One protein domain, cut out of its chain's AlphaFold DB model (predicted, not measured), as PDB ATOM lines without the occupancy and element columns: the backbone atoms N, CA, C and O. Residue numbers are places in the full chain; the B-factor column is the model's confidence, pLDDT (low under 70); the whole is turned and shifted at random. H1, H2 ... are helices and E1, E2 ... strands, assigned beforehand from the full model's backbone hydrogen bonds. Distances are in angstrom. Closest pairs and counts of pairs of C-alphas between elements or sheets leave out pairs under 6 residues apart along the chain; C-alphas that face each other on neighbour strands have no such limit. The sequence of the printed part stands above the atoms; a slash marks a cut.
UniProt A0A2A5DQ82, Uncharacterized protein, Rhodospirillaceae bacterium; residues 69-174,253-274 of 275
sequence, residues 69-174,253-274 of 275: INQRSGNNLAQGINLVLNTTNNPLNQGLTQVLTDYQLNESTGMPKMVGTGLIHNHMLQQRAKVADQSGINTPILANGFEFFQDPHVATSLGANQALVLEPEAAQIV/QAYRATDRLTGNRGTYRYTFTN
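What this domain is: This is residues 69 to 174 and 253 to 274 of the 275 residues of an uncharacterized protein of Rhodospirillaceae bacterium (UniProt A0A2A5DQ82). A strongly twisted five-stranded sheet curls round helix H2, while helix H1 covers another part of the same face, over E6. The short helix H3 packs on H2; the link from H2 to H3 and the stretch of residues 253 to 266 lie at opposite ends of the longest axis. The printed part has 128 residues, under half of them in named elements, with four helices and six strands in the order E1 H1 E2 H2 H3 E3 H4 E4 E5 E6, of mixed class. The mixed sheet runs E1 E6 E4 E2 E3. The whole is compact, with a radius of gyration of the C-alphas of 14.9 A, yet elongated, spanning 48 by 29 by 23 A.

How they stand to each other: Start at the inner strands E6, residues 267 to 273, and E4, residues 162 to 166: they are antiparallel, with N 165 and O 268 2.8 A apart. E1, residues 79 to 82, is an edge strand parallel to E6, with N 81 and O 271 at 2.8 A. Beyond E4 comes E2, residues 113 to 116, antiparallel to it, with N 115 and O 164 at 2.8 A. The other edge strand, E3, residues 147 to 150, is parallel to E2, with N 114 and O 147 at 2.8 A. H1, residues 95 to 105, lies over E6 at a height over the sheet of 9.2 A and runs along the strands, at 19 degrees to E6 on the local plane. H2, residues 119 to 129, is on the same face, which gives two layers, helices on one face of a sheet; its closest C-alpha pair with E6 is Leu 119 and Phe 272, 6.4 A. H3, residues 139 to 143, touches H2, the closest C-alphas being those of Gln 127 and Pro 140, 4.9 A. E1, H1, E2 form a split strand-helix-strand unit, two strands running the same way with E6 and E4 between them; E2, H2, H3, E3 form a unit of parallel neighbours joined through helices. Both crossovers are right-handed. H4, residues 154 to 157, only grazes the sheet. E5, residues 171 to 174, pairs with no named strand. Each O i to N i+4 pair is within hydrogen-bond range in H2 and H3, 6 of 7 in H1; H4 is too short for one.

Where its parts are: Find C-alpha 79 at (149.742, 180.842, 196.820), where E1 begins. H1 is 15.9 A long, H2 15.5 A and E4 13.3 A. E6 runs 20.0 A to C-alpha 273 at (148.202, 183.807, 186.865).

The domain as a whole: The C-alphas of Gln 134 and Ala 257, the two farthest apart, are 48.3 A apart. Residues 175 to 252 are not printed, and C-alphas 174 and 253 are 18.4 A apart across this cut. The link from E1 to H1 is long. Look for pLDDT under 70 at residues 86 to 90 and 132 to 137.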
ATOM      1  N   ILE A  69     150.739 173.426 205.354       91.25
ATOM      2  CA  ILE A  69     151.118 174.834 205.465       91.25
ATOM      3  C   ILE A  69     152.396 175.078 204.657       91.25
ATOM      4  O   ILE A  69     153.397 174.393 204.862       91.25
ATOM      5  N   ASN A  70     152.378 176.082 203.775       89.69
ATOM      6  CA  ASN A  70     153.589 176.560 203.113       89.69
ATOM      7  C   ASN A  70     154.311 177.557 204.033       89.69
ATOM      8  O   ASN A  70     153.750 178.581 204.425       89.69
ATOM      9  N   GLN A  71     155.576 177.282 204.339       88.75
ATOM     10  CA  GLN A  71     156.426 178.110 205.194       88.75
ATOM     11  C   GLN A  71     156.577 179.554 204.723       88.75
ATOM     12  O   GLN A  71     156.707 180.449 205.555       88.75
ATOM     13  N   ARG A  72     156.530 179.817 203.411       88.81
ATOM     14  CA  ARG A  72     156.631 181.191 202.908       88.81
ATOM     15  C   ARG A  72     155.454 182.052 203.369       88.81
ATOM     16  O   ARG A  72     155.641 183.220 203.696       88.81
ATOM     17  N   SER A  73     154.241 181.504 203.341       87.06
ATOM     18  CA  SER A  73     153.016 182.242 203.666       87.06
ATOM     19  C   SER A  73     152.538 182.038 205.098       87.06
ATOM     20  O   SER A  73     151.709 182.813 205.572       87.06
ATOM     21  N   GLY A  74     153.008 180.982 205.768       87.19
ATOM     22  CA  GLY A  74     152.517 180.569 207.079       87.19
ATOM     23  C   GLY A  74     151.063 180.081 207.060       87.19
ATOM     24  O   GLY A  74     150.429 180.022 208.108       87.19
ATOM     25  N   ASN A  75     150.508 179.752 205.887       89.44
ATOM     26  CA  ASN A  75     149.152 179.218 205.751       89.44
ATOM     27  C   ASN A  75     149.060 178.111 204.684       89.44
ATOM     28  O   ASN A  75     149.988 177.890 203.907       89.44
ATOM     29  N   ASN A  76     147.925 177.411 204.653       88.00
ATOM     30  CA  ASN A  76     147.610 176.352 203.684       88.00
ATOM     31  C   ASN A  76     146.768 176.853 202.489       88.00
ATOM     32  O   ASN A  76     146.204 176.056 201.735       88.00
ATOM     33  N   LEU A  77     146.649 178.174 202.315       90.44
ATOM     34  CA  LEU A  77     145.890 178.768 201.217       90.44
ATOM     35  C   LEU A  77     146.690 178.733 199.913       90.44
ATOM     36  O   LEU A  77     147.923 178.720 199.917       90.44
ATOM     37  N   ALA A  78     145.971 178.771 198.786       89.50
ATOM     38  CA  ALA A  78     146.579 178.811 197.463       89.50
ATOM     39  C   ALA A  78     147.482 180.041 197.310       89.50
ATOM     40  O   ALA A  78     147.039 181.181 197.447       89.50
ATOM     41  N   GLN A  79     148.749 179.796 197.000       91.62
ATOM     42  CA  GLN A  79     149.742 180.842 196.820       91.62
ATOM     43  C   GLN A  79     149.786 181.334 195.374       91.62
ATOM     44  O   GLN A  79     149.911 180.531 194.452       91.62
ATOM     45  N   GLY A  80     149.705 182.650 195.174       90.81
ATOM     46  CA  GLY A  80     149.761 183.260 193.846       90.81
ATOM     47  C   GLY A  80     151.141 183.135 193.210       90.81
ATOM     48  O   GLY A  80     152.125 183.602 193.780       90.81
ATOM     49  N   ILE A  81     151.199 182.531 192.026       90.69
ATOM     50  CA  ILE A  81     152.385 182.460 191.172       90.69
ATOM     51  C   ILE A  81     152.040 183.106 189.834       90.69
ATOM     52  O   ILE A  81     151.100 182.689 189.154       90.69
ATOM     53  N   ASN A  82     152.799 184.127 189.449       89.19
ATOM     54  CA  ASN A  82     152.650 184.754 188.140       89.19
ATOM     55  C   ASN A  82     153.605 184.112 187.130       89.19
ATOM     56  O   ASN A  82     154.813 184.052 187.363       89.19
ATOM     57  N   LEU A  83     153.058 183.643 186.014       86.25
ATOM     58  CA  LEU A  83     153.804 183.220 184.838       86.25
ATOM     59  C   LEU A  83     153.946 184.446 183.935       86.25
ATOM     60  O   LEU A  83     152.978 184.890 183.335       86.25
ATOM     61  N   VAL A  84     155.143 185.022 183.893       79.44
ATOM     62  CA  VAL A  84     155.394 186.327 183.263       79.44
ATOM     63  C   VAL A  84     155.190 186.267 181.744       79.44
ATOM     64  O   VAL A  84     155.751 185.388 181.087       79.44
ATOM     65  N   LEU A  85     154.452 187.231 181.171       73.88
ATOM     66  CA  LEU A  85     154.229 187.323 179.716       73.88
ATOM     67  C   LEU A  85     155.485 187.732 178.935       73.88
ATOM     68  O   LEU A  85     155.658 187.338 177.784       73.88
ATOM     69  N   ASN A  86     156.326 188.580 179.530       69.19
ATOM     70  CA  ASN A  86     157.466 189.201 178.866       69.19
ATOM     71  C   ASN A  86     158.791 188.586 179.343       69.19
ATOM     72  O   ASN A  86     159.098 188.603 180.531       69.19
ATOM     73  N   THR A  87     159.604 188.102 178.403       62.28
ATOM     74  CA  THR A  87     160.933 187.519 178.647       62.28
ATOM     75  C   THR A  87     162.063 188.553 178.724       62.28
ATOM     76  O   THR A  87     163.198 188.182 179.006       62.28
ATOM     77  N   THR A  88     161.778 189.841 178.496       66.00
ATOM     78  CA  THR A  88     162.789 190.920 178.505       66.00
ATOM     79  C   THR A  88     163.420 191.094 179.887       66.00
ATOM     80  O   THR A  88     164.625 191.307 179.994       66.00
ATOM     81  N   ASN A  89     162.623 190.941 180.949       65.50
ATOM     82  CA  ASN A  89     163.093 190.938 182.330       65.50
ATOM     83  C   ASN A  89     162.719 189.587 182.939       65.50
ATOM     84  O   ASN A  89     161.553 189.209 182.897       65.50
ATOM     85  N   ASN A  90     163.687 188.869 183.510       69.38
ATOM     86  CA  ASN A  90     163.453 187.583 184.166       69.38
ATOM     87  C   ASN A  90     163.418 187.759 185.699       69.38
ATOM     88  O   ASN A  90     164.470 187.672 186.341       69.38
ATOM     89  N   PRO A  91     162.256 188.076 186.302       74.62
ATOM     90  CA  PRO A  91     162.151 188.247 187.746       74.62
ATOM     91  C   PRO A  91     162.398 186.918 188.472       74.62
ATOM     92  O   PRO A  91     161.677 185.941 188.288       74.62
ATOM     93  N   LEU A  92     163.405 186.895 189.348       75.44
ATOM     94  CA  LEU A  92     163.790 185.699 190.113       75.44
ATOM     95  C   LEU A  92     162.795 185.333 191.228       75.44
ATOM     96  O   LEU A  92     162.862 184.242 191.782       75.44
ATOM     97  N   ASN A  93     161.881 186.243 191.564       77.19
ATOM     98  CA  ASN A  93     160.871 186.084 192.608       77.19
ATOM     99  C   ASN A  93     159.479 185.723 192.057       77.19
ATOM    100  O   ASN A  93     158.492 185.933 192.757       77.19
ATOM    101  N   GLN A  94     159.391 185.242 190.813       80.88
ATOM    102  CA  GLN A  94     158.132 184.870 190.160       80.88
ATOM    103  C   GLN A  94     158.258 183.539 189.404       80.88
ATOM    104  O   GLN A  94     159.337 182.952 189.287       80.88
ATOM    105  N   GLY A  95     157.129 183.050 188.891       84.56
ATOM    106  CA  GLY A  95     157.058 181.844 188.078       84.56
ATOM    107  C   GLY A  95     157.462 180.566 188.814       84.56
ATOM    108  O   GLY A  95     157.293 180.414 190.022       84.56
ATOM    109  N   LEU A  96     157.995 179.613 188.053       85.50
ATOM    110  CA  LEU A  96     158.346 178.284 188.558       85.50
ATOM    111  C   LEU A  96     159.557 178.297 189.498       85.50
ATOM    112  O   LEU A  96     159.642 177.457 190.389       85.50
ATOM    113  N   THR A  97     160.453 179.279 189.360       86.06
ATOM    114  CA  THR A  97     161.575 179.480 190.290       86.06
ATOM    115  C   THR A  97     161.065 179.675 191.712       86.06
ATOM    116  O   THR A  97     161.561 179.044 192.637       86.06
ATOM    117  N   GLN A  98     160.015 180.480 191.873       88.62
ATOM    118  CA  GLN A  98     159.403 180.744 193.168       88.62
ATOM    119  C   GLN A  98     158.794 179.476 193.793       88.62
ATOM    120  O   GLN A  98     158.902 179.277 194.999       88.62
ATOM    121  N   VAL A  99     158.209 178.587 192.984       89.38
ATOM    122  CA  VAL A  99     157.696 177.288 193.458       89.38
ATOM    123  C   VAL A  99     158.834 176.390 193.961       89.38
ATOM    124  O   VAL A  99     158.697 175.741 194.995       89.38
ATOM    125  N   LEU A 100     159.976 176.372 193.267       88.44
ATOM    126  CA  LEU A 100     161.149 175.593 193.679       88.44
ATOM    127  C   LEU A 100     161.832 176.175 194.924       88.44
ATOM    128  O   LEU A 100     162.260 175.422 195.797       88.44
ATOM    129  N   THR A 101     161.910 177.502 195.046       89.56
ATOM    130  CA  THR A 101     162.419 178.152 196.261       89.56
ATOM    131  C   THR A 101     161.522 177.859 197.461       89.56
ATOM    132  O   THR A 101     162.033 177.554 198.536       89.56
ATOM    133  N   ASP A 102     160.198 177.877 197.290       90.38
ATOM    134  CA  ASP A 102     159.270 177.465 198.345       90.38
ATOM    135  C   ASP A 102     159.491 176.014 198.754       90.38
ATOM    136  O   ASP A 102     159.522 175.710 199.943       90.38
ATOM    137  N   TYR A 103     159.674 175.116 197.787       90.56
ATOM    138  CA  TYR A 103     159.952 173.710 198.063       90.56
ATOM    139  C   TYR A 103     161.195 173.540 198.952       90.56
ATOM    140  O   TYR A 103     161.162 172.810 199.939       90.56
ATOM    141  N   GLN A 104     162.256 174.305 198.674       89.19
ATOM    142  CA  GLN A 104     163.464 174.337 199.505       89.19
ATOM    143  C   GLN A 104     163.227 174.973 200.883       89.19
ATOM    144  O   GLN A 104     163.735 174.469 201.882       89.19
ATOM    145  N   LEU A 105     162.445 176.055 200.971       90.94
ATOM    146  CA  LEU A 105     162.101 176.697 202.249       90.94
ATOM    147  C   LEU A 105     161.315 175.768 203.176       90.94
ATOM    148  O   LEU A 105     161.462 175.841 204.400       90.94
ATOM    149  N   ASN A 106     160.489 174.901 202.599       89.50
ATOM    150  CA  ASN A 106     159.752 173.877 203.325       89.50
ATOM    151  C   ASN A 106     160.604 172.637 203.662       89.50
ATOM    152  O   ASN A 106     160.079 171.711 204.272       89.50
ATOM    153  N   GLU A 107     161.897 172.634 203.313       89.38
ATOM    154  CA  GLU A 107     162.835 171.515 203.516       89.38
ATOM    155  C   GLU A 107     162.353 170.185 202.911       89.38
ATOM    156  O   GLU A 107     162.752 169.112 203.360       89.38
ATOM    157  N   SER A 108     161.522 170.246 201.866       87.88
ATOM    158  CA  SER A 108     161.064 169.047 201.168       87.88
ATOM    159  C   SER A 108     162.178 168.417 200.339       87.88
ATOM    160  O   SER A 108     163.030 169.095 199.756       87.88
ATOM    161  N   THR A 109     162.159 167.091 200.270       87.00
ATOM    162  CA  THR A 109     163.210 166.276 199.661       87.00
ATOM    163  C   THR A 109     162.783 165.684 198.319       87.00
ATOM    164  O   THR A 109     161.606 165.628 197.984       87.00
ATOM    165  N   GLY A 110     163.739 165.257 197.493       88.88
ATOM    166  CA  GLY A 110     163.442 164.650 196.192       88.88
ATOM    167  C   GLY A 110     162.924 165.629 195.128       88.88
ATOM    168  O   GLY A 110     162.942 166.846 195.302       88.88
ATOM    169  N   MET A 111     162.517 165.081 193.980       89.62
ATOM    170  CA  MET A 111     162.006 165.876 192.861       89.62
ATOM    171  C   MET A 111     160.517 166.190 193.077       89.62
ATOM    172  O   MET A 111     159.729 165.248 193.201       89.62
ATOM    173  N   PRO A 112     160.108 167.470 193.097       92.12
ATOM    174  CA  PRO A 112     158.716 167.841 193.313       92.12
ATOM    175  C   PRO A 112     157.815 167.287 192.208       92.12
ATOM    176  O   PRO A 112     158.125 167.391 191.018       92.12
ATOM    177  N   LYS A 113     156.665 166.741 192.600       92.19
ATOM    178  CA  LYS A 113     155.615 166.290 191.681       92.19
ATOM    179  C   LYS A 113     154.505 167.322 191.658       92.19
ATOM    180  O   LYS A 113     153.912 167.619 192.688       92.19
ATOM    181  N   MET A 114     154.222 167.888 190.495       92.31
ATOM    182  CA  MET A 114     153.173 168.885 190.329       92.31
ATOM    183  C   MET A 114     151.977 168.262 189.622       92.31
ATOM    184  O   MET A 114     152.120 167.712 188.534       92.31
ATOM    185  N   VAL A 115     150.794 168.390 190.212       92.00
ATOM    186  CA  VAL A 115     149.542 167.917 189.622       92.00
ATOM    187  C   VAL A 115     148.588 169.091 189.475       92.00
ATOM    188  O   VAL A 115     148.276 169.774 190.452       92.00
ATOM    189  N   GLY A 116     148.154 169.375 188.250       91.56
ATOM    190  CA  GLY A 116     147.319 170.544 187.989       91.56
ATOM    191  C   GLY A 116     146.780 170.631 186.571       91.56
ATOM    192  O   GLY A 116     147.065 169.800 185.711       91.56
ATOM    193  N   THR A 117     145.989 171.673 186.325       89.94
ATOM    194  CA  THR A 117     145.368 171.936 185.021       89.94
ATOM    195  C   THR A 117     145.211 173.443 184.771       89.94
ATOM    196  O   THR A 117     145.426 174.264 185.665       89.94
ATOM    197  N   GLY A 118     144.871 173.833 183.541       89.50
ATOM    198  CA  GLY A 118     144.700 175.234 183.135       89.50
ATOM    199  C   GLY A 118     146.008 175.910 182.716       89.50
ATOM    200  O   GLY A 118     146.794 175.337 181.958       89.50
ATOM    201  N   LEU A 119     146.252 177.135 183.198       90.31
ATOM    202  CA  LEU A 119     147.414 177.942 182.787       90.31
ATOM    203  C   LEU A 119     148.755 177.227 182.979       90.31
ATOM    204  O   LEU A 119     149.630 177.332 182.123       90.31
ATOM    205  N   ILE A 120     148.904 176.461 184.060       89.56
ATOM    206  CA  ILE A 120     150.131 175.708 184.323       89.56
ATOM    207  C   ILE A 120     150.363 174.596 183.294       89.56
ATOM    208  O   ILE A 120     151.485 174.410 182.832       89.56
ATOM    209  N   HIS A 121     149.301 173.910 182.863       89.81
ATOM    210  CA  HIS A 121     149.387 172.879 181.832       89.81
ATOM    211  C   HIS A 121     149.776 173.489 180.481       89.81
ATOM    212  O   HIS A 121     150.704 173.008 179.829       89.81
ATOM    213  N   ASN A 122     149.138 174.604 180.108       88.19
ATOM    214  CA  ASN A 122     149.480 175.353 178.898       88.19
ATOM    215  C   ASN A 122     150.939 175.820 178.924       88.19
ATOM    216  O   ASN A 122     151.639 175.708 177.919       88.19
ATOM    217  N   HIS A 123     151.417 176.286 180.080       87.31
ATOM    218  CA  HIS A 123     152.812 176.663 180.261       87.31
ATOM    219  C   HIS A 123     153.752 175.468 180.051       87.31
ATOM    220  O   HIS A 123     154.705 175.591 179.290       87.31
ATOM    221  N   MET A 124     153.469 174.293 180.627       87.38
ATOM    222  CA  MET A 124     154.307 173.102 180.402       87.38
ATOM    223  C   MET A 124     154.333 172.652 178.943       87.38
ATOM    224  O   MET A 124     155.389 172.265 178.441       87.38
ATOM    225  N   LEU A 125     153.203 172.733 178.237       86.12
ATOM    226  CA  LEU A 125     153.151 172.448 176.803       86.12
ATOM    227  C   LEU A 125     153.999 173.440 175.997       86.12
ATOM    228  O   LEU A 125     154.755 173.024 175.120       86.12
ATOM    229  N   GLN A 126     153.937 174.734 176.328       84.06
ATOM    230  CA  GLN A 126     154.778 175.751 175.697       84.06
ATOM    231  C   GLN A 126     156.263 175.493 175.948       84.06
ATOM    232  O   GLN A 126     157.044 175.539 175.003       84.06
ATOM    233  N   GLN A 127     156.658 175.165 177.181       82.56
ATOM    234  CA  GLN A 127     158.063 174.901 177.507       82.56
ATOM    235  C   GLN A 127     158.630 173.699 176.743       82.56
ATOM    236  O   GLN A 127     159.799 173.718 176.372       82.56
ATOM    237  N   ARG A 128     157.812 172.683 176.435       78.62
ATOM    238  CA  ARG A 128     158.233 171.544 175.597       78.62
ATOM    239  C   ARG A 128     158.473 171.919 174.135       78.62
ATOM    240  O   ARG A 128     159.302 171.295 173.483       78.62
ATOM    241  N   ALA A 129     157.744 172.905 173.618       78.06
ATOM    242  CA  ALA A 129     157.870 173.377 172.240       78.06
ATOM    243  C   ALA A 129     158.888 174.522 172.082       78.06
ATOM    244  O   ALA A 129     159.203 174.926 170.962       78.06
ATOM    245  N   LYS A 130     159.377 175.078 173.195       75.12
ATOM    246  CA  LYS A 130     160.220 176.270 173.214       75.12
ATOM    247  C   LYS A 130     161.689 175.920 172.946       75.12
ATOM    248  O   LYS A 130     162.219 174.940 173.463       75.12
ATOM    249  N   VAL A 131     162.358 176.759 172.157       70.44
ATOM    250  CA  VAL A 131     163.816 176.721 171.941       70.44
ATOM    251  C   VAL A 131     164.503 177.610 172.986       70.44
ATOM    252  O   VAL A 131     163.861 178.478 173.572       70.44
ATOM    253  N   ALA A 132     165.795 177.399 173.249       66.88
ATOM    254  CA  ALA A 132     166.555 178.239 174.172       66.88
ATOM    255  C   ALA A 132     166.376 179.739 173.854       66.88
ATOM    256  O   ALA A 132     166.568 180.163 172.714       66.88
ATOM    257  N   ASP A 133     166.005 180.530 174.866       65.06
ATOM    258  CA  ASP A 133     165.828 181.974 174.714       65.06
ATOM    259  C   ASP A 133     167.162 182.645 174.365       65.06
ATOM    260  O   ASP A 133     168.182 182.412 175.013       65.06
ATOM    261  N   GLN A 134     167.143 183.528 173.365       59.84
ATOM    262  CA  GLN A 134     168.339 184.148 172.775       59.84
ATOM    263  C   GLN A 134     169.104 185.089 173.732       59.84
ATOM    264  O   GLN A 134     170.203 185.534 173.410       59.84
ATOM    265  N   SER A 135     168.544 185.425 174.901       58.66
ATOM    266  CA  SER A 135     169.159 186.313 175.909       58.66
ATOM    267  C   SER A 135     168.668 186.044 177.344       58.66
ATOM    268  O   SER A 135     168.664 186.949 178.175       58.66
ATOM    269  N   GLY A 136     168.221 184.821 177.648       63.22
ATOM    270  CA  GLY A 136     167.562 184.498 178.920       63.22
ATOM    271  C   GLY A 136     167.977 183.158 179.528       63.22
ATOM    272  O   GLY A 136     168.836 182.448 179.011       63.22
ATOM    273  N   ILE A 137     167.347 182.803 180.652       65.00
ATOM    274  CA  ILE A 137     167.465 181.460 181.235       65.00
ATOM    275  C   ILE A 137     166.721 180.476 180.331       65.00
ATOM    276  O   ILE A 137     165.632 180.770 179.843       65.00
ATOM    277  N   ASN A 138     167.282 179.283 180.139       70.81
ATOM    278  CA  ASN A 138     166.606 178.196 179.439       70.81
ATOM    279  C   ASN A 138     165.421 177.683 180.285       70.81
ATOM    280  O   ASN A 138     165.564 176.782 181.113       70.81
ATOM    281  N   THR A 139     164.249 178.296 180.107       72.25
ATOM    282  CA  THR A 139     163.018 177.964 180.839       72.25
ATOM    283  C   THR A 139     162.522 176.524 180.629       72.25
ATOM    284  O   THR A 139     161.977 175.976 181.587       72.25
ATOM    285  N   PRO A 140     162.769 175.850 179.482       72.25
ATOM    286  CA  PRO A 140     162.571 174.403 179.367       72.25
ATOM    287  C   PRO A 140     163.329 173.571 180.409       72.25
ATOM    288  O   PRO A 140     162.780 172.614 180.947       72.25
ATOM    289  N   ILE A 141     164.572 173.938 180.744       76.31
ATOM    290  CA  ILE A 141     165.355 173.218 181.763       76.31
ATOM    291  C   ILE A 141     164.773 173.459 183.157       76.31
ATOM    292  O   ILE A 141     164.660 172.522 183.943       76.31
ATOM    293  N   LEU A 142     164.352 174.691 183.452       74.75
ATOM    294  CA  LEU A 142     163.669 175.010 184.710       74.75
ATOM    295  C   LEU A 142     162.358 174.221 184.855       74.75
ATOM    296  O   LEU A 142     162.026 173.772 185.950       74.75
ATOM    297  N   ALA A 143     161.641 174.010 183.749       76.12
ATOM    298  CA  ALA A 143     160.423 173.210 183.729       76.12
ATOM    299  C   ALA A 143     160.665 171.705 183.955       76.12
ATOM    300  O   ALA A 143     159.759 170.998 184.378       76.12
ATOM    301  N   ASN A 144     161.889 171.215 183.742       79.69
ATOM    302  CA  ASN A 144     162.276 169.850 184.110       79.69
ATOM    303  C   ASN A 144     162.602 169.703 185.607       79.69
ATOM    304  O   ASN A 144     162.895 168.600 186.057       79.69
ATOM    305  N   GLY A 145     162.562 170.790 186.385       81.44
ATOM    306  CA  GLY A 145     162.774 170.758 187.835       81.44
ATOM    307  C   GLY A 145     161.642 170.091 188.626       81.44
ATOM    308  O   GLY A 145     161.768 169.938 189.837       81.44
ATOM    309  N   PHE A 146     160.546 169.707 187.967       87.06
ATOM    310  CA  PHE A 146     159.402 169.019 188.560       87.06
ATOM    311  C   PHE A 146     158.839 167.962 187.602       87.06
ATOM    312  O   PHE A 146     158.939 168.075 186.380       87.06
ATOM    313  N   GLU A 147     158.179 166.951 188.162       89.50
ATOM    314  CA  GLU A 147     157.394 165.982 187.398       89.50
ATOM    315  C   GLU A 147     155.950 166.477 187.284       89.50
ATOM    316  O   GLU A 147     155.233 166.522 188.283       89.50
ATOM    317  N   PHE A 148     155.522 166.892 186.090       89.06
ATOM    318  CA  PHE A 148     154.173 167.424 185.889       89.06
ATOM    319  C   PHE A 148     153.184 166.349 185.423       89.06
ATOM    320  O   PHE A 148     153.387 165.719 184.382       89.06
ATOM    321  N   PHE A 149     152.064 166.232 186.135       89.69
ATOM    322  CA  PHE A 149     150.918 165.400 185.787       89.69
ATOM    323  C   PHE A 149     149.687 166.276 185.557       89.69
ATOM    324  O   PHE A 149     149.324 167.110 186.388       89.69
ATOM    325  N   GLN A 150     149.030 166.079 184.418       88.75
ATOM    326  CA  GLN A 150     147.764 166.738 184.143       88.75
ATOM    327  C   GLN A 150     146.624 165.892 184.708       88.75
ATOM    328  O   GLN A 150     146.496 164.721 184.358       88.75
ATOM    329  N   ASP A 151     145.779 166.508 185.530       87.31
ATOM    330  CA  ASP A 151     144.508 165.920 185.947       87.31
ATOM    331  C   ASP A 151     143.395 166.983 185.838       87.31
ATOM    332  O   ASP A 151     143.477 168.035 186.483       87.31
ATOM    333  N   PRO A 152     142.362 166.760 185.001       84.25
ATOM    334  CA  PRO A 152     141.261 167.705 184.838       84.25
ATOM    335  C   PRO A 152     140.408 167.885 186.107       84.25
ATOM    336  O   PRO A 152     139.863 168.972 186.307       84.25
ATOM    337  N   HIS A 153     140.325 166.886 186.994       85.62
ATOM    338  CA  HIS A 153     139.519 166.954 188.220       85.62
ATOM    339  C   HIS A 153     140.115 167.878 189.291       85.62
ATOM    340  O   HIS A 153     139.409 168.302 190.211       85.62
ATOM    341  N   VAL A 154     141.375 168.296 189.136       86.56
ATOM    342  CA  VAL A 154     141.989 169.323 189.990       86.56
ATOM    343  C   VAL A 154     141.217 170.639 189.929       86.56
ATOM    344  O   VAL A 154     141.043 171.305 190.949       86.56
ATOM    345  N   ALA A 155     140.704 171.015 188.753       86.44
ATOM    346  CA  ALA A 155     139.944 172.255 188.606       86.44
ATOM    347  C   ALA A 155     138.644 172.240 189.418       86.44
ATOM    348  O   ALA A 155     138.212 173.291 189.888       86.44
ATOM    349  N   THR A 156     138.031 171.067 189.599       86.31
ATOM    350  CA  THR A 156     136.807 170.919 190.394       86.31
ATOM    351  C   THR A 156     137.075 170.891 191.897       86.31
ATOM    352  O   THR A 156     136.272 171.427 192.653       86.31
ATOM    353  N   SER A 157     138.193 170.309 192.344       86.06
ATOM    354  CA  SER A 157     138.505 170.152 193.773       86.06
ATOM    355  C   SER A 157     139.282 171.331 194.366       86.06
ATOM    356  O   SER A 157     138.965 171.800 195.457       86.06
ATOM    357  N   LEU A 158     140.292 171.836 193.653       86.56
ATOM    358  CA  LEU A 158     141.106 172.976 194.081       86.56
ATOM    359  C   LEU A 158     140.606 174.289 193.464       86.56
ATOM    360  O   LEU A 158     140.676 175.336 194.096       86.56
ATOM    361  N   GLY A 159     140.055 174.265 192.256       88.06
ATOM    362  CA  GLY A 159     139.610 175.465 191.549       88.06
ATOM    363  C   GLY A 159     140.435 175.754 190.298       88.06
ATOM    364  O   GLY A 159     141.474 175.143 190.039       88.06
ATOM    365  N   ALA A 160     139.957 176.703 189.494       89.38
ATOM    366  CA  ALA A 160     140.558 177.027 188.204       89.38
ATOM    367  C   ALA A 160     141.996 177.559 188.341       89.38
ATOM    368  O   ALA A 160     142.288 178.372 189.218       89.38
ATOM    369  N   ASN A 161     142.871 177.133 187.424       91.31
ATOM    370  CA  ASN A 161     144.289 177.514 187.353       91.31
ATOM    371  C   ASN A 161     145.100 177.197 188.612       91.31
ATOM    372  O   ASN A 161     146.119 177.837 188.869       91.31
ATOM    373  N   GLN A 162     144.673 176.209 189.394       92.62
ATOM    374  CA  GLN A 162     145.411 175.769 190.566       92.62
ATOM    375  C   GLN A 162     146.176 174.478 190.296       92.62
ATOM    376  O   GLN A 162     145.782 173.653 189.470       92.62
ATOM    377  N   ALA A 163     147.279 174.312 191.020       93.06
ATOM    378  CA  ALA A 163     148.008 173.057 191.076       93.06
ATOM    379  C   ALA A 163     148.434 172.751 192.506       93.06
ATOM    380  O   ALA A 163     148.613 173.646 193.340       93.06
ATOM    381  N   LEU A 164     148.639 171.465 192.748       93.75
ATOM    382  CA  LEU A 164     149.253 170.948 193.953       93.75
ATOM    383  C   LEU A 164     150.686 170.528 193.635       93.75
ATOM    384  O   LEU A 164     150.928 169.845 192.642       93.75
ATOM    385  N   VAL A 165     151.629 170.926 194.478       93.38
ATOM    386  CA  VAL A 165     153.000 170.419 194.466       93.38
ATOM    387  C   VAL A 165     153.156 169.487 195.650       93.38
ATOM    388  O   VAL A 165     152.849 169.855 196.782       93.38
ATOM    389  N   LEU A 166     153.604 168.280 195.360       93.31
ATOM    390  CA  LEU A 166     153.751 167.174 196.281       93.31
ATOM    391  C   LEU A 166     155.233 166.838 196.394       93.31
ATOM    392  O   LEU A 166     155.933 166.697 195.386       93.31
ATOM    393  N   GLU A 167     155.690 166.663 197.621       92.06
ATOM    394  CA  GLU A 167     156.910 165.927 197.896       92.06
ATOM    395  C   GLU A 167     156.695 164.441 197.555       92.06
ATOM    396  O   GLU A 167     155.598 163.905 197.778       92.06
ATOM    397  N   PRO A 168     157.691 163.750 196.967       88.88
ATOM    398  CA  PRO A 168     157.623 162.310 196.783       88.88
ATOM    399  C   PRO A 168     157.214 161.606 198.078       88.88
ATOM    400  O   PRO A 168     157.738 161.896 199.142       88.88
ATOM    401  N   GLU A 169     156.262 160.679 197.968       87.25
ATOM    402  CA  GLU A 169     155.753 159.880 199.093       87.25
ATOM    403  C   GLU A 169     154.956 160.650 200.163       87.25
ATOM    404  O   GLU A 169     154.425 160.016 201.073       87.25
ATOM    405  N   ALA A 170     154.756 161.968 200.029       87.38
ATOM    406  CA  ALA A 170     153.926 162.739 200.963       87.38
ATOM    407  C   ALA A 170     152.426 162.406 200.881       87.38
ATOM    408  O   ALA A 170     151.698 162.526 201.869       87.38
ATOM    409  N   ALA A 171     151.977 161.970 199.703       89.19
ATOM    410  CA  ALA A 171     150.645 161.433 199.472       89.19
ATOM    411  C   ALA A 171     150.759 160.038 198.851       89.19
ATOM    412  O   ALA A 171     151.433 159.855 197.832       89.19
ATOM    413  N   GLN A 172     150.105 159.055 199.467       89.00
ATOM    414  CA  GLN A 172     150.111 157.667 199.011       89.00
ATOM    415  C   GLN A 172     148.690 157.120 198.942       89.00
ATOM    416  O   GLN A 172     147.857 157.387 199.808       89.00
ATOM    417  N   ILE A 173     148.426 156.322 197.912       88.44
ATOM    418  CA  ILE A 173     147.182 155.567 197.799       88.44
ATOM    419  C   ILE A 173     147.395 154.225 198.494       88.44
ATOM    420  O   ILE A 173     148.367 153.522 198.222       88.44
ATOM    421  N   VAL A 174     146.477 153.878 199.387       89.06
ATOM    422  CA  VAL A 174     146.441 152.589 200.073       89.06
ATOM    423  C   VAL A 174     145.242 151.825 199.547       89.06
ATOM    424  O   VAL A 174     144.113 152.292 199.672       89.06
ATOM    425  N   GLN A 253     151.219 164.729 211.138       78.44
ATOM    426  CA  GLN A 253     152.015 165.235 212.263       78.44
ATOM    427  C   GLN A 253     153.489 164.838 212.159       78.44
ATOM    428  O   GLN A 253     154.003 164.071 212.970       78.44
ATOM    429  N   ALA A 254     154.179 165.368 211.151       82.62
ATOM    430  CA  ALA A 254     155.625 165.178 211.024       82.62
ATOM    431  C   ALA A 254     156.433 166.035 212.019       82.62
ATOM    432  O   ALA A 254     157.517 165.635 212.436       82.62
ATOM    433  N   TYR A 255     155.896 167.187 212.432       87.12
ATOM    434  CA  TYR A 255     156.624 168.197 213.205       87.12
ATOM    435  C   TYR A 255     155.900 168.569 214.500       87.12
ATOM    436  O   TYR A 255     154.670 168.569 214.577       87.12
ATOM    437  N   ARG A 256     156.675 168.905 215.538       85.62
ATOM    438  CA  ARG A 256     156.142 169.386 216.825       85.62
ATOM    439  C   ARG A 256     155.612 170.806 216.672       85.62
ATOM    440  O   ARG A 256     156.197 171.567 215.928       85.62
ATOM    441  N   ALA A 257     154.620 171.201 217.472       84.94
ATOM    442  CA  ALA A 257     153.981 172.523 217.387       84.94
ATOM    443  C   ALA A 257     154.914 173.743 217.574       84.94
ATOM    444  O   ALA A 257     154.541 174.862 217.235       84.94
ATOM    445  N   THR A 258     156.101 173.550 218.155       86.69
ATOM    446  CA  THR A 258     157.124 174.596 218.327       86.69
ATOM    447  C   THR A 258     158.125 174.646 217.176       86.69
ATOM    448  O   THR A 258     159.004 175.503 217.169       86.69
ATOM    449  N   ASP A 259     158.062 173.683 216.261       87.69
ATOM    450  CA  ASP A 259     158.943 173.611 215.110       87.69
ATOM    451  C   ASP A 259     158.524 174.658 214.075       87.69
ATOM    452  O   ASP A 259     157.335 174.925 213.876       87.69
ATOM    453  N   ARG A 260     159.508 175.208 213.368       86.94
ATOM    454  CA  ARG A 260     159.294 176.046 212.192       86.94
ATOM    455  C   ARG A 260     158.375 175.345 211.193       86.94
ATOM    456  O   ARG A 260     157.445 175.969 210.702       86.94
ATOM    457  N   LEU A 261     158.580 174.048 210.951       88.94
ATOM    458  CA  LEU A 261     157.838 173.259 209.958       88.94
ATOM    459  C   LEU A 261     156.475 172.731 210.446       88.94
ATOM    460  O   LEU A 261     155.880 171.861 209.811       88.94
ATOM    461  N   THR A 262     155.943 173.257 211.553       88.38
ATOM    462  CA  THR A 262     154.627 172.857 212.076       88.38
ATOM    463  C   THR A 262     153.536 172.953 211.005       88.38
ATOM    464  O   THR A 262     153.360 173.986 210.362       88.38
ATOM    465  N   GLY A 263     152.776 171.867 210.833       86.00
ATOM    466  CA  GLY A 263     151.690 171.785 209.853       86.00
ATOM    467  C   GLY A 263     152.152 171.613 208.404       86.00
ATOM    468  O   GLY A 263     151.312 171.595 207.503       86.00
ATOM    469  N   ASN A 264     153.457 171.460 208.157       89.44
ATOM    470  CA  ASN A 264     153.953 171.000 206.870       89.44
ATOM    471  C   ASN A 264     153.566 169.525 206.667       89.44
ATOM    472  O   ASN A 264     153.778 168.684 207.540       89.44
ATOM    473  N   ARG A 265     152.989 169.230 205.501       90.00
ATOM    474  CA  ARG A 265     152.515 167.896 205.105       90.00
ATOM    475  C   ARG A 265     153.128 167.419 203.785       90.00
ATOM    476  O   ARG A 265     152.609 166.490 203.181       90.00
ATOM    477  N   GLY A 266     154.161 168.108 203.290       89.81
ATOM    478  CA  GLY A 266     154.771 167.829 201.984       89.81
ATOM    479  C   GLY A 266     153.840 168.107 200.798       89.81
ATOM    480  O   GLY A 266     154.070 167.613 199.700       89.81
ATOM    481  N   THR A 267     152.754 168.860 201.005       92.38
ATOM    482  CA  THR A 267     151.767 169.184 199.969       92.38
ATOM    483  C   THR A 267     151.458 170.679 199.990       92.38
ATOM    484  O   THR A 267     151.069 171.228 201.022       92.38
ATOM    485  N   TYR A 268     151.643 171.353 198.854       93.06
ATOM    486  CA  TYR A 268     151.569 172.812 198.741       93.06
ATOM    487  C   TYR A 268     150.678 173.232 197.583       93.06
ATOM    488  O   TYR A 268     150.795 172.722 196.469       93.06
ATOM    489  N   ARG A 269     149.802 174.202 197.834       93.38
ATOM    490  CA  ARG A 269     148.814 174.668 196.861       93.38
ATOM    491  C   ARG A 269     149.225 175.992 196.236       93.38
ATOM    492  O   ARG A 269     149.501 176.959 196.946       93.38
ATOM    493  N   TYR A 270     149.157 176.058 194.913       94.00
ATOM    494  CA  TYR A 270     149.465 177.258 194.140       94.00
ATOM    495  C   TYR A 270     148.316 177.613 193.201       94.00
ATOM    496  O   TYR A 270     147.630 176.734 192.681       94.00
ATOM    497  N   THR A 271     148.118 178.909 192.978       94.38
ATOM    498  CA  THR A 271     147.230 179.453 191.951       94.38
ATOM    499  C   THR A 271     148.065 180.212 190.932       94.38
ATOM    500  O   THR A 271     148.885 181.057 191.296       94.38
ATOM    501  N   PHE A 272     147.890 179.884 189.659       92.94
ATOM    502  CA  PHE A 272     148.679 180.440 188.573       92.94
ATOM    503  C   PHE A 272     147.928 181.565 187.881       92.94
ATOM    504  O   PHE A 272     146.743 181.459 187.561       92.94
ATOM    505  N   THR A 273     148.655 182.640 187.621       92.00
ATOM    506  CA  THR A 273     148.202 183.807 186.865       92.00
ATOM    507  C   THR A 273     149.156 184.050 185.705       92.00
ATOM    508  O   THR A 273     150.266 183.516 185.685       92.00
ATOM    509  N   ASN A 274     148.693 184.788 184.705       87.31
ATOM    510  CA  ASN A 274     149.485 185.175 183.547       87.31
ATOM    511  C   ASN A 274     149.169 186.646 183.267       87.31
ATOM    512  O   ASN A 274     148.284 186.945 182.462       87.31
TER     513      ASN A 274